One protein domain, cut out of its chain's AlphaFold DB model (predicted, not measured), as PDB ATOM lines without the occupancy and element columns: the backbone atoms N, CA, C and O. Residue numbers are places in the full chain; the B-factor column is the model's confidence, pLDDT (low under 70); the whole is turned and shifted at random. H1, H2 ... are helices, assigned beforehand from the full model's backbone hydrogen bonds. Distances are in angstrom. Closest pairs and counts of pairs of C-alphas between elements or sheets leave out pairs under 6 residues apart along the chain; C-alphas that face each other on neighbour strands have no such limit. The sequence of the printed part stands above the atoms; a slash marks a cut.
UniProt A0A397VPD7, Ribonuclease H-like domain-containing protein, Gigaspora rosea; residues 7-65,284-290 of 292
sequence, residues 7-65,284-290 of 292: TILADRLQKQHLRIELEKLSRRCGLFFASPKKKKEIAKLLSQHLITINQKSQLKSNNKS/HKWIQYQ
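Overview. This is residues 7 to 65 and 284 to 290 of the 292 residues of the protein "Ribonuclease H-like domain-containing protein" of Gigaspora rosea (UniProt A0A397VPD7). One long helix, H3, runs the length of the model, with two short helices packed on its first part: H1 crosses it steeply and H2 runs beside it at a shallow tilt. The link of residues 29 to 38 folds back from the end of H2 to the beginning of H3, a small helix H4 lies near H3 further along, and residues 58 to 65, of which 58 to 64 belong to H3, stick out as an arm that makes much of the length. The printed part has 66 residues with four named helices, in the order H1, H2, H3, H4, and no named strand; the class is all helix. The whole is only just compact, close to loose, with a radius of gyration of the C-alphas of 13.0 A, and it is elongated, spanning 43 by 26 by 16 A.

Along the chain. H1 is residues 7 to 16, beginning at C-alpha 7 at (258.673, 202.659, 240.472), and is 14.4 A long from first to last C-alpha. H2 is residues 19 to 28 and is 14.3 A long. H3 is residues 39 to 64, 37.8 A from C-alpha 39 at (257.136, 215.650, 243.885) to C-alpha 64 at (267.180, 200.339, 210.779). H4 is residues 284 to 288, 5.5 A from first to last C-alpha.

Arrangement. H1 touches H3, with residues 39 to 47 of H3 alone; the closest C-alphas are those of Ala 10 and Ala 43, 4.8 A apart. Their lines stand at a steep tilt of 62 degrees, and they run opposite ways. H1 and H2 are close but not clearly touching, with the C-alphas of Leu 13 and Leu 22 the closest at 7.7 A. H2 touches H3, with residues 39 to 46 of H3 alone; the closest C-alphas are those of Arg 19 and Lys 39, 5.0 A apart. H2 and H3 run the same way at a shallow tilt of 32 degrees. H4 is close to H3 but not clearly touching it, the closest C-alphas being those of Asn 54 and His 284, 6.9 A apart. H4 is also close to H1 but not clearly touching it, with the C-alphas of Leu 9 and Trp 286 the closest at 7.6 A. H2 and H4 are apart. In H1, H2, H3 and H4 every O i to N i+4 pair is within hydrogen-bond range.

Size, cuts and confidence. The two C-alphas farthest apart are those of Pro 36 and Ser 65, 43.2 A. Residues 58 to 65 stand free, and the body without them spans 29 by 22 by 16 A. Residues 66 to 283 are not printed, and C-alphas 65 and 284 are 19.7 A apart across the cut. Of the links that are printed whole, H1 to H2 is tight and H2 to H3 is short. The mean pLDDT of the printed part is 91.6, and residues 65 and 290 are under 70.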
ATOM      1  N   THR A   7     258.549 202.324 239.047       92.56
ATOM      2  CA  THR A   7     258.673 202.659 240.472       92.56
ATOM      3  C   THR A   7     260.130 202.896 240.862       92.56
ATOM      4  O   THR A   7     260.429 203.901 241.500       92.56
ATOM      5  N   ILE A   8     261.050 202.042 240.399       93.44
ATOM      6  CA  ILE A   8     262.486 202.169 240.691       93.44
ATOM      7  C   ILE A   8     263.040 203.474 240.109       93.44
ATOM      8  O   ILE A   8     263.745 204.219 240.792       93.44
ATOM      9  N   LEU A   9     262.703 203.785 238.852       93.88
ATOM     10  CA  LEU A   9     263.149 205.029 238.222       93.88
ATOM     11  C   LEU A   9     262.537 206.265 238.905       93.88
ATOM     12  O   LEU A   9     263.241 207.252 239.130       93.88
ATOM     13  N   ALA A  10     261.261 206.195 239.294       94.81
ATOM     14  CA  ALA A  10     260.583 207.286 239.985       94.81
ATOM     15  C   ALA A  10     261.227 207.580 241.343       94.81
ATOM     16  O   ALA A  10     261.486 208.745 241.650       94.81
ATOM     17  N   ASP A  11     261.556 206.547 242.118       95.12
ATOM     18  CA  ASP A  11     262.227 206.701 243.407       95.12
ATOM     19  C   ASP A  11     263.624 207.317 243.249       95.12
ATOM     20  O   ASP A  11     264.004 208.197 244.025       95.12
ATOM     21  N   ARG A  12     264.381 206.925 242.214       93.88
ATOM     22  CA  ARG A  12     265.694 207.524 241.902       93.88
ATOM     23  C   ARG A  12     265.577 209.009 241.565       93.88
ATOM     24  O   ARG A  12     266.256 209.826 242.187       93.88
ATOM     25  N   LEU A  13     264.685 209.368 240.639       94.88
ATOM     26  CA  LEU A  13     264.421 210.764 240.276       94.88
ATOM     27  C   LEU A  13     263.965 211.578 241.493       94.88
ATOM     28  O   LEU A  13     264.409 212.707 241.696       94.88
ATOM     29  N   GLN A  14     263.108 211.001 242.337       96.12
ATOM     30  CA  GLN A  14     262.644 211.645 243.560       96.12
ATOM     31  C   GLN A  14     263.784 211.866 244.565       96.12
ATOM     32  O   GLN A  14     263.814 212.916 245.207       96.12
ATOM     33  N   LYS A  15     264.716 210.923 244.722       95.69
ATOM     34  CA  LYS A  15     265.858 211.070 245.639       95.69
ATOM     35  C   LYS A  15     266.860 212.127 245.159       95.69
ATOM     36  O   LYS A  15     267.345 212.897 245.977       95.69
ATOM     37  N   GLN A  16     267.132 212.199 243.854       94.38
ATOM     38  CA  GLN A  16     268.223 213.021 243.305       94.38
ATOM     39  C   GLN A  16     267.856 214.475 242.981       94.38
ATOM     40  O   GLN A  16     268.745 215.290 242.731       94.38
ATOM     41  N   HIS A  17     266.568 214.816 242.973       95.31
ATOM     42  CA  HIS A  17     266.111 216.132 242.533       95.31
ATOM     43  C   HIS A  17     265.206 216.814 243.537       95.31
ATOM     44  O   HIS A  17     264.349 216.189 244.159       95.31
ATOM     45  N   LEU A  18     265.313 218.134 243.642       95.44
ATOM     46  CA  LEU A  18     264.273 218.938 244.269       95.44
ATOM     47  C   LEU A  18     263.005 218.916 243.406       95.44
ATOM     48  O   LEU A  18     263.041 218.689 242.196       95.44
ATOM     49  N   ARG A  19     261.851 219.194 244.019       95.25
ATOM     50  CA  ARG A  19     260.572 219.244 243.290       95.25
ATOM     51  C   ARG A  19     260.633 220.203 242.092       95.25
ATOM     52  O   ARG A  19     260.205 219.834 241.004       95.25
ATOM     53  N   ILE A  20     261.182 221.402 242.289       92.69
ATOM     54  CA  ILE A  20     261.289 222.427 241.241       92.69
ATOM     55  C   ILE A  20     262.180 221.982 240.073       92.69
ATOM     56  O   ILE A  20     261.924 222.333 238.923       92.69
ATOM     57  N   GLU A  21     263.204 221.173 240.344       93.06
ATOM     58  CA  GLU A  21     264.056 220.604 239.301       93.06
ATOM     59  C   GLU A  21     263.305 219.557 238.483       93.06
ATOM     60  O   GLU A  21     263.381 219.588 237.260       93.06
ATOM     61  N   LEU A  22     262.515 218.691 239.131       94.94
ATOM     62  CA  LEU A  22     261.663 217.733 238.422       94.94
ATOM     63  C   LEU A  22     260.603 218.428 237.565       94.94
ATOM     64  O   LEU A  22     260.316 217.963 236.462       94.94
ATOM     65  N   GLU A  23     260.032 219.540 238.033       93.25
ATOM     66  CA  GLU A  23     259.108 220.353 237.232       93.25
ATOM     67  C   GLU A  23     259.804 220.914 235.984       93.25
ATOM     68  O   GLU A  23     259.268 220.799 234.881       93.25
ATOM     69  N   LYS A  24     261.013 221.471 236.135       91.38
ATOM     70  CA  LYS A  24     261.828 221.983 235.020       91.38
ATOM     71  C   LYS A  24     262.194 220.877 234.027       91.38
ATOM     72  O   LYS A  24     261.988 221.050 232.827       91.38
ATOM     73  N   LEU A  25     262.675 219.741 234.531       93.00
ATOM     74  CA  LEU A  25     263.042 218.565 233.745       93.00
ATOM     75  C   LEU A  25     261.842 218.023 232.958       93.00
ATOM     76  O   LEU A  25     261.926 217.819 231.751       93.00
ATOM     77  N   SER A  26     260.691 217.882 233.615       94.31
ATOM     78  CA  SER A  26     259.458 217.406 232.977       94.31
ATOM     79  C   SER A  26     258.983 218.341 231.866       94.31
ATOM     80  O   SER A  26     258.685 217.878 230.768       94.31
ATOM     81  N   ARG A  27     258.969 219.660 232.111       91.94
ATOM     82  CA  ARG A  27     258.594 220.657 231.092       91.94
ATOM     83  C   ARG A  27     259.527 220.616 229.887       91.94
ATOM     84  O   ARG A  27     259.067 220.723 228.757       91.94
ATOM     85  N   ARG A  28     260.827 220.427 230.122       92.38
ATOM     86  CA  ARG A  28     261.832 220.289 229.065       92.38
ATOM     87  C   ARG A  28     261.676 218.993 228.261       92.38
ATOM     88  O   ARG A  28     261.995 218.972 227.080       92.38
ATOM     89  N   CYS A  29     261.114 217.949 228.864       94.06
ATOM     90  CA  CYS A  29     260.676 216.737 228.169       94.06
ATOM     91  C   CYS A  29     259.314 216.885 227.456       94.06
ATOM     92  O   CYS A  29     258.793 215.899 226.937       94.06
ATOM     93  N   GLY A  30     258.717 218.082 227.435       92.75
ATOM     94  CA  GLY A  30     257.416 218.343 226.808       92.75
ATOM     95  C   GLY A  30     256.206 217.949 227.662       92.75
ATOM     96  O   GLY A  30     255.080 217.974 227.169       92.75
ATOM     97  N   LEU A  31     256.399 217.593 228.938       93.19
ATOM     98  CA  LEU A  31     255.296 217.264 229.843       93.19
ATOM     99  C   LEU A  31     254.666 218.536 230.417       93.19
ATOM    100  O   LEU A  31     255.349 219.412 230.955       93.19
ATOM    101  N   PHE A  32     253.337 218.603 230.360       89.88
ATOM    102  CA  PHE A  32     252.551 219.697 230.917       89.88
ATOM    103  C   PHE A  32     251.723 219.243 232.117       89.88
ATOM    104  O   PHE A  32     251.083 218.191 232.097       89.88
ATOM    105  N   PHE A  33     251.696 220.081 233.152       89.44
ATOM    106  CA  PHE A  33     250.879 219.880 234.342       89.44
ATOM    107  C   PHE A  33     249.915 221.057 234.484       89.44
ATOM    108  O   PHE A  33     250.349 222.188 234.692       89.44
ATOM    109  N   ALA A  34     248.612 220.788 234.381       84.88
ATOM    110  CA  ALA A  34     247.575 221.816 234.514       84.88
ATOM    111  C   ALA A  34     247.484 222.404 235.934       84.88
ATOM    112  O   ALA A  34     247.032 223.528 236.115       84.88
ATOM    113  N   SER A  35     247.921 221.644 236.939       89.50
ATOM    114  CA  SER A  35     247.965 222.058 238.337       89.50
ATOM    115  C   SER A  35     249.302 221.673 238.972       89.50
ATOM    116  O   SER A  35     249.961 220.747 238.483       89.50
ATOM    117  N   PRO A  36     249.721 222.354 240.057       90.69
ATOM    118  CA  PRO A  36     250.876 221.939 240.840       90.69
ATOM    119  C   PRO A  36     250.745 220.470 241.257       90.69
ATOM    120  O   PRO A  36     249.727 220.061 241.815       90.69
ATOM    121  N   LYS A  37     251.778 219.675 240.981       93.19
ATOM    122  CA  LYS A  37     251.826 218.249 241.320       93.19
ATOM    123  C   LYS A  37     252.774 218.009 242.483       93.19
ATOM    124  O   LYS A  37     253.770 218.718 242.653       93.19
ATOM    125  N   LYS A  38     252.486 216.985 243.286       96.88
ATOM    126  CA  LYS A  38     253.412 216.545 244.338       96.88
ATOM    127  C   LYS A  38     254.680 215.985 243.691       96.88
ATOM    128  O   LYS A  38     254.625 215.370 242.630       96.88
ATOM    129  N   LYS A  39     255.824 216.127 244.366       96.94
ATOM    130  CA  LYS A  39     257.136 215.650 243.885       96.94
ATOM    131  C   LYS A  39     257.099 214.192 243.387       96.94
ATOM    132  O   LYS A  39     257.594 213.903 242.302       96.94
ATOM    133  N   LYS A  40     256.451 213.305 244.153       97.06
ATOM    134  CA  LYS A  40     256.268 211.878 243.828       97.06
ATOM    135  C   LYS A  40     255.479 211.654 242.530       97.06
ATOM    136  O   LYS A  40     255.829 210.788 241.738       97.06
ATOM    137  N   GLU A  41     254.433 212.443 242.295       97.00
ATOM    138  CA  GLU A  41     253.605 212.336 241.084       97.00
ATOM    139  C   GLU A  41     254.387 212.758 239.840       97.00
ATOM    140  O   GLU A  41     254.337 212.068 238.823       97.00
ATOM    141  N   ILE A  42     255.159 213.846 239.937       97.25
ATOM    142  CA  ILE A  42     256.011 214.323 238.841       97.25
ATOM    143  C   ILE A  42     257.057 213.266 238.488       97.25
ATOM    144  O   ILE A  42     257.197 212.916 237.320       97.25
ATOM    145  N   ALA A  43     257.750 212.719 239.493       97.25
ATOM    146  CA  ALA A  43     258.751 211.676 239.284       97.25
ATOM    147  C   ALA A  43     258.153 210.436 238.601       97.25
ATOM    148  O   ALA A  43     258.752 209.904 237.664       97.25
ATOM    149  N   LYS A  44     256.948 210.009 239.007       96.81
ATOM    150  CA  LYS A  44     256.236 208.885 238.381       96.81
ATOM    151  C   LYS A  44     255.895 209.162 236.915       96.81
ATOM    152  O   LYS A  44     256.223 208.340 236.064       96.81
ATOM    153  N   LEU A  45     255.281 210.309 236.614       96.44
ATOM    154  CA  LEU A  45     254.900 210.683 235.245       96.44
ATOM    155  C   LEU A  45     256.126 210.816 234.332       96.44
ATOM    156  O   LEU A  45     256.134 210.288 233.221       96.44
ATOM    157  N   LEU A  46     257.186 211.461 234.822       96.94
ATOM    158  CA  LEU A  46     258.443 211.584 234.092       96.94
ATOM    159  C   LEU A  46     259.081 210.210 233.836       96.94
ATOM    160  O   LEU A  46     259.515 209.945 232.721       96.94
ATOM    161  N   SER A  47     259.078 209.307 234.818       96.81
ATOM    162  CA  SER A  47     259.613 207.945 234.649       96.81
ATOM    163  C   SER A  47     258.871 207.162 233.572       96.81
ATOM    164  O   SER A  47     259.498 206.547 232.713       96.81
ATOM    165  N   GLN A  48     257.534 207.213 233.592       96.44
ATOM    166  CA  GLN A  48     256.694 206.575 232.575       96.44
ATOM    167  C   GLN A  48     257.008 207.118 231.177       96.44
ATOM    168  O   GLN A  48     257.164 206.340 230.232       96.44
ATOM    169  N   HIS A  49     257.156 208.440 231.056       95.81
ATOM    170  CA  HIS A  49     257.538 209.095 229.807       95.81
ATOM    171  C   HIS A  49     258.908 208.628 229.313       95.81
ATOM    172  O   HIS A  49     259.018 208.149 228.187       95.81
ATOM    173  N   LEU A  50     259.948 208.689 230.149       96.06
ATOM    174  CA  LEU A  50     261.307 208.299 229.756       96.06
ATOM    175  C   LEU A  50     261.395 206.819 229.350       96.06
ATOM    176  O   LEU A  50     262.024 206.503 228.341       96.06
ATOM    177  N   ILE A  51     260.711 205.921 230.066       94.69
ATOM    178  CA  ILE A  51     260.638 204.494 229.707       94.69
ATOM    179  C   ILE A  51     259.954 204.310 228.348       94.69
ATOM    180  O   ILE A  51     260.495 203.624 227.480       94.69
ATOM    181  N   THR A  52     258.813 204.968 228.128       93.69
ATOM    182  CA  THR A  52     258.087 204.908 226.848       93.69
ATOM    183  C   THR A  52     258.944 205.444 225.698       93.69
ATOM    184  O   THR A  52     258.979 204.871 224.608       93.69
ATOM    185  N   ILE A  53     259.665 206.546 225.924       93.62
ATOM    186  CA  ILE A  53     260.570 207.144 224.940       93.62
ATOM    187  C   ILE A  53     261.700 206.174 224.583       93.62
ATOM    188  O   ILE A  53     261.952 205.996 223.390       93.62
ATOM    189  N   ASN A  54     262.322 205.537 225.580       93.31
ATOM    190  CA  ASN A  54     263.406 204.573 225.387       93.31
ATOM    191  C   ASN A  54     262.951 203.320 224.631       93.31
ATOM    192  O   ASN A  54     263.619 202.871 223.708       93.31
ATOM    193  N   GLN A  55     261.788 202.766 224.978       91.94
ATOM    194  CA  GLN A  55     261.233 201.613 224.264       91.94
ATOM    195  C   GLN A  55     261.002 201.946 222.783       91.94
ATOM    196  O   GLN A  55     261.398 201.189 221.898       91.94
ATOM    197  N   LYS A  56     260.434 203.126 222.500       90.25
ATOM    198  CA  LYS A  56     260.229 203.596 221.123       90.25
ATOM    199  C   LYS A  56     261.542 203.836 220.374       90.25
ATOM    200  O   LYS A  56     261.601 203.546 219.183       90.25
ATOM    201  N   SER A  57     262.579 204.382 221.021       90.44
ATOM    202  CA  SER A  57     263.874 204.597 220.358       90.44
ATOM    203  C   SER A  57     264.555 203.271 220.017       90.44
ATOM    204  O   SER A  57     265.029 203.117 218.896       90.44
ATOM    205  N   GLN A  58     264.517 202.290 220.923       90.38
ATOM    206  CA  GLN A  58     265.072 200.952 220.693       90.38
ATOM    207  C   GLN A  58     264.382 200.221 219.531       90.38
ATOM    208  O   GLN A  58     265.062 199.671 218.667       90.38
ATOM    209  N   LEU A  59     263.046 200.273 219.454       88.00
ATOM    210  CA  LEU A  59     262.292 199.679 218.340       88.00
ATOM    211  C   LEU A  59     262.680 200.292 216.986       88.00
ATOM    212  O   LEU A  59     262.842 199.569 216.004       88.00
ATOM    213  N   LYS A  60     262.879 201.617 216.928       86.00
ATOM    214  CA  LYS A  60     263.329 202.290 215.699       86.00
ATOM    215  C   LYS A  60     264.747 201.877 215.299       86.00
ATOM    216  O   LYS A  60     264.987 201.664 214.115       86.00
ATOM    217  N   SER A  61     265.664 201.741 216.258       86.12
ATOM    218  CA  SER A  61     267.042 201.311 215.981       86.12
ATOM    219  C   SER A  61     267.107 199.885 215.431       86.12
ATOM    220  O   SER A  61     267.829 199.644 214.468       86.12
ATOM    221  N   ASN A  62     266.306 198.962 215.972       85.12
ATOM    222  CA  ASN A  62     266.281 197.570 215.508       85.12
ATOM    223  C   ASN A  62     265.760 197.438 214.069       85.12
ATOM    224  O   ASN A  62     266.256 196.616 213.308       85.12
ATOM    225  N   ASN A  63     264.806 198.281 213.664       81.25
ATOM    226  CA  ASN A  63     264.281 198.264 212.298       81.25
ATOM    227  C   ASN A  63     265.252 198.866 211.265       81.25
ATOM    228  O   ASN A  63     265.120 198.585 210.074       81.25
ATOM    229  N   LYS A  64     266.219 199.694 211.689       78.25
ATOM    230  CA  LYS A  64     267.180 200.339 210.779       78.25
ATOM    231  C   LYS A  64     268.275 199.401 210.270       78.25
ATOM    232  O   LYS A  64     268.705 199.575 209.135       78.25
ATOM    233  N   SER A  65     268.715 198.404 211.044       69.94
ATOM    234  CA  SER A  65     269.828 197.534 210.613       69.94
ATOM    235  C   SER A  65     269.476 196.610 209.439       69.94
ATOM    236  O   SER A  65     270.365 196.037 208.824       69.94
ATOM    237  N   HIS A 284     268.110 207.740 227.908       92.19
ATOM    238  CA  HIS A 284     269.380 207.002 227.892       92.19
ATOM    239  C   HIS A 284     270.186 207.210 229.178       92.19
ATOM    240  O   HIS A 284     270.591 206.234 229.808       92.19
ATOM    241  N   LYS A 285     270.339 208.464 229.623       92.38
ATOM    242  CA  LYS A 285     271.059 208.810 230.855       92.38
ATOM    243  C   LYS A 285     270.500 208.101 232.088       92.38
ATOM    244  O   LYS A 285     271.269 207.616 232.904       92.38
ATOM    245  N   TRP A 286     269.183 208.043 232.255       92.00
ATOM    246  CA  TRP A 286     268.572 207.488 233.468       92.00
ATOM    247  C   TRP A 286     268.396 205.968 233.436       92.00
ATOM    248  O   TRP A 286     268.428 205.308 234.481       92.00
ATOM    249  N   ILE A 287     268.198 205.415 232.240       91.19
ATOM    250  CA  ILE A 287     267.903 204.000 232.018       91.19
ATOM    251  C   ILE A 287     269.179 203.172 231.882       91.19
ATOM    252  O   ILE A 287     269.255 202.107 232.483       91.19
ATOM    253  N   GLN A 288     270.180 203.638 231.132       84.56
ATOM    254  CA  GLN A 288     271.380 202.836 230.854       84.56
ATOM    255  C   GLN A 288     272.361 202.811 232.033       84.56
ATOM    256  O   GLN A 288     273.108 201.852 232.189       84.56
ATOM    257  N   TYR A 289     272.311 203.807 232.918       75.12
ATOM    258  CA  TYR A 289     273.184 203.928 234.095       75.12
ATOM    259  C   TYR A 289     272.790 202.994 235.263       75.12
ATOM    260  O   TYR A 289     272.937 203.364 236.424       75.12
ATOM    261  N   GLN A 290     272.203 201.826 234.979       63.34
ATOM    262  CA  GLN A 290     271.799 200.831 235.990       63.34
ATOM    263  C   GLN A 290     272.851 199.737 236.240       63.34
ATOM    264  O   GLN A 290     272.610 198.860 237.059       63.34
TER     265      GLN A 290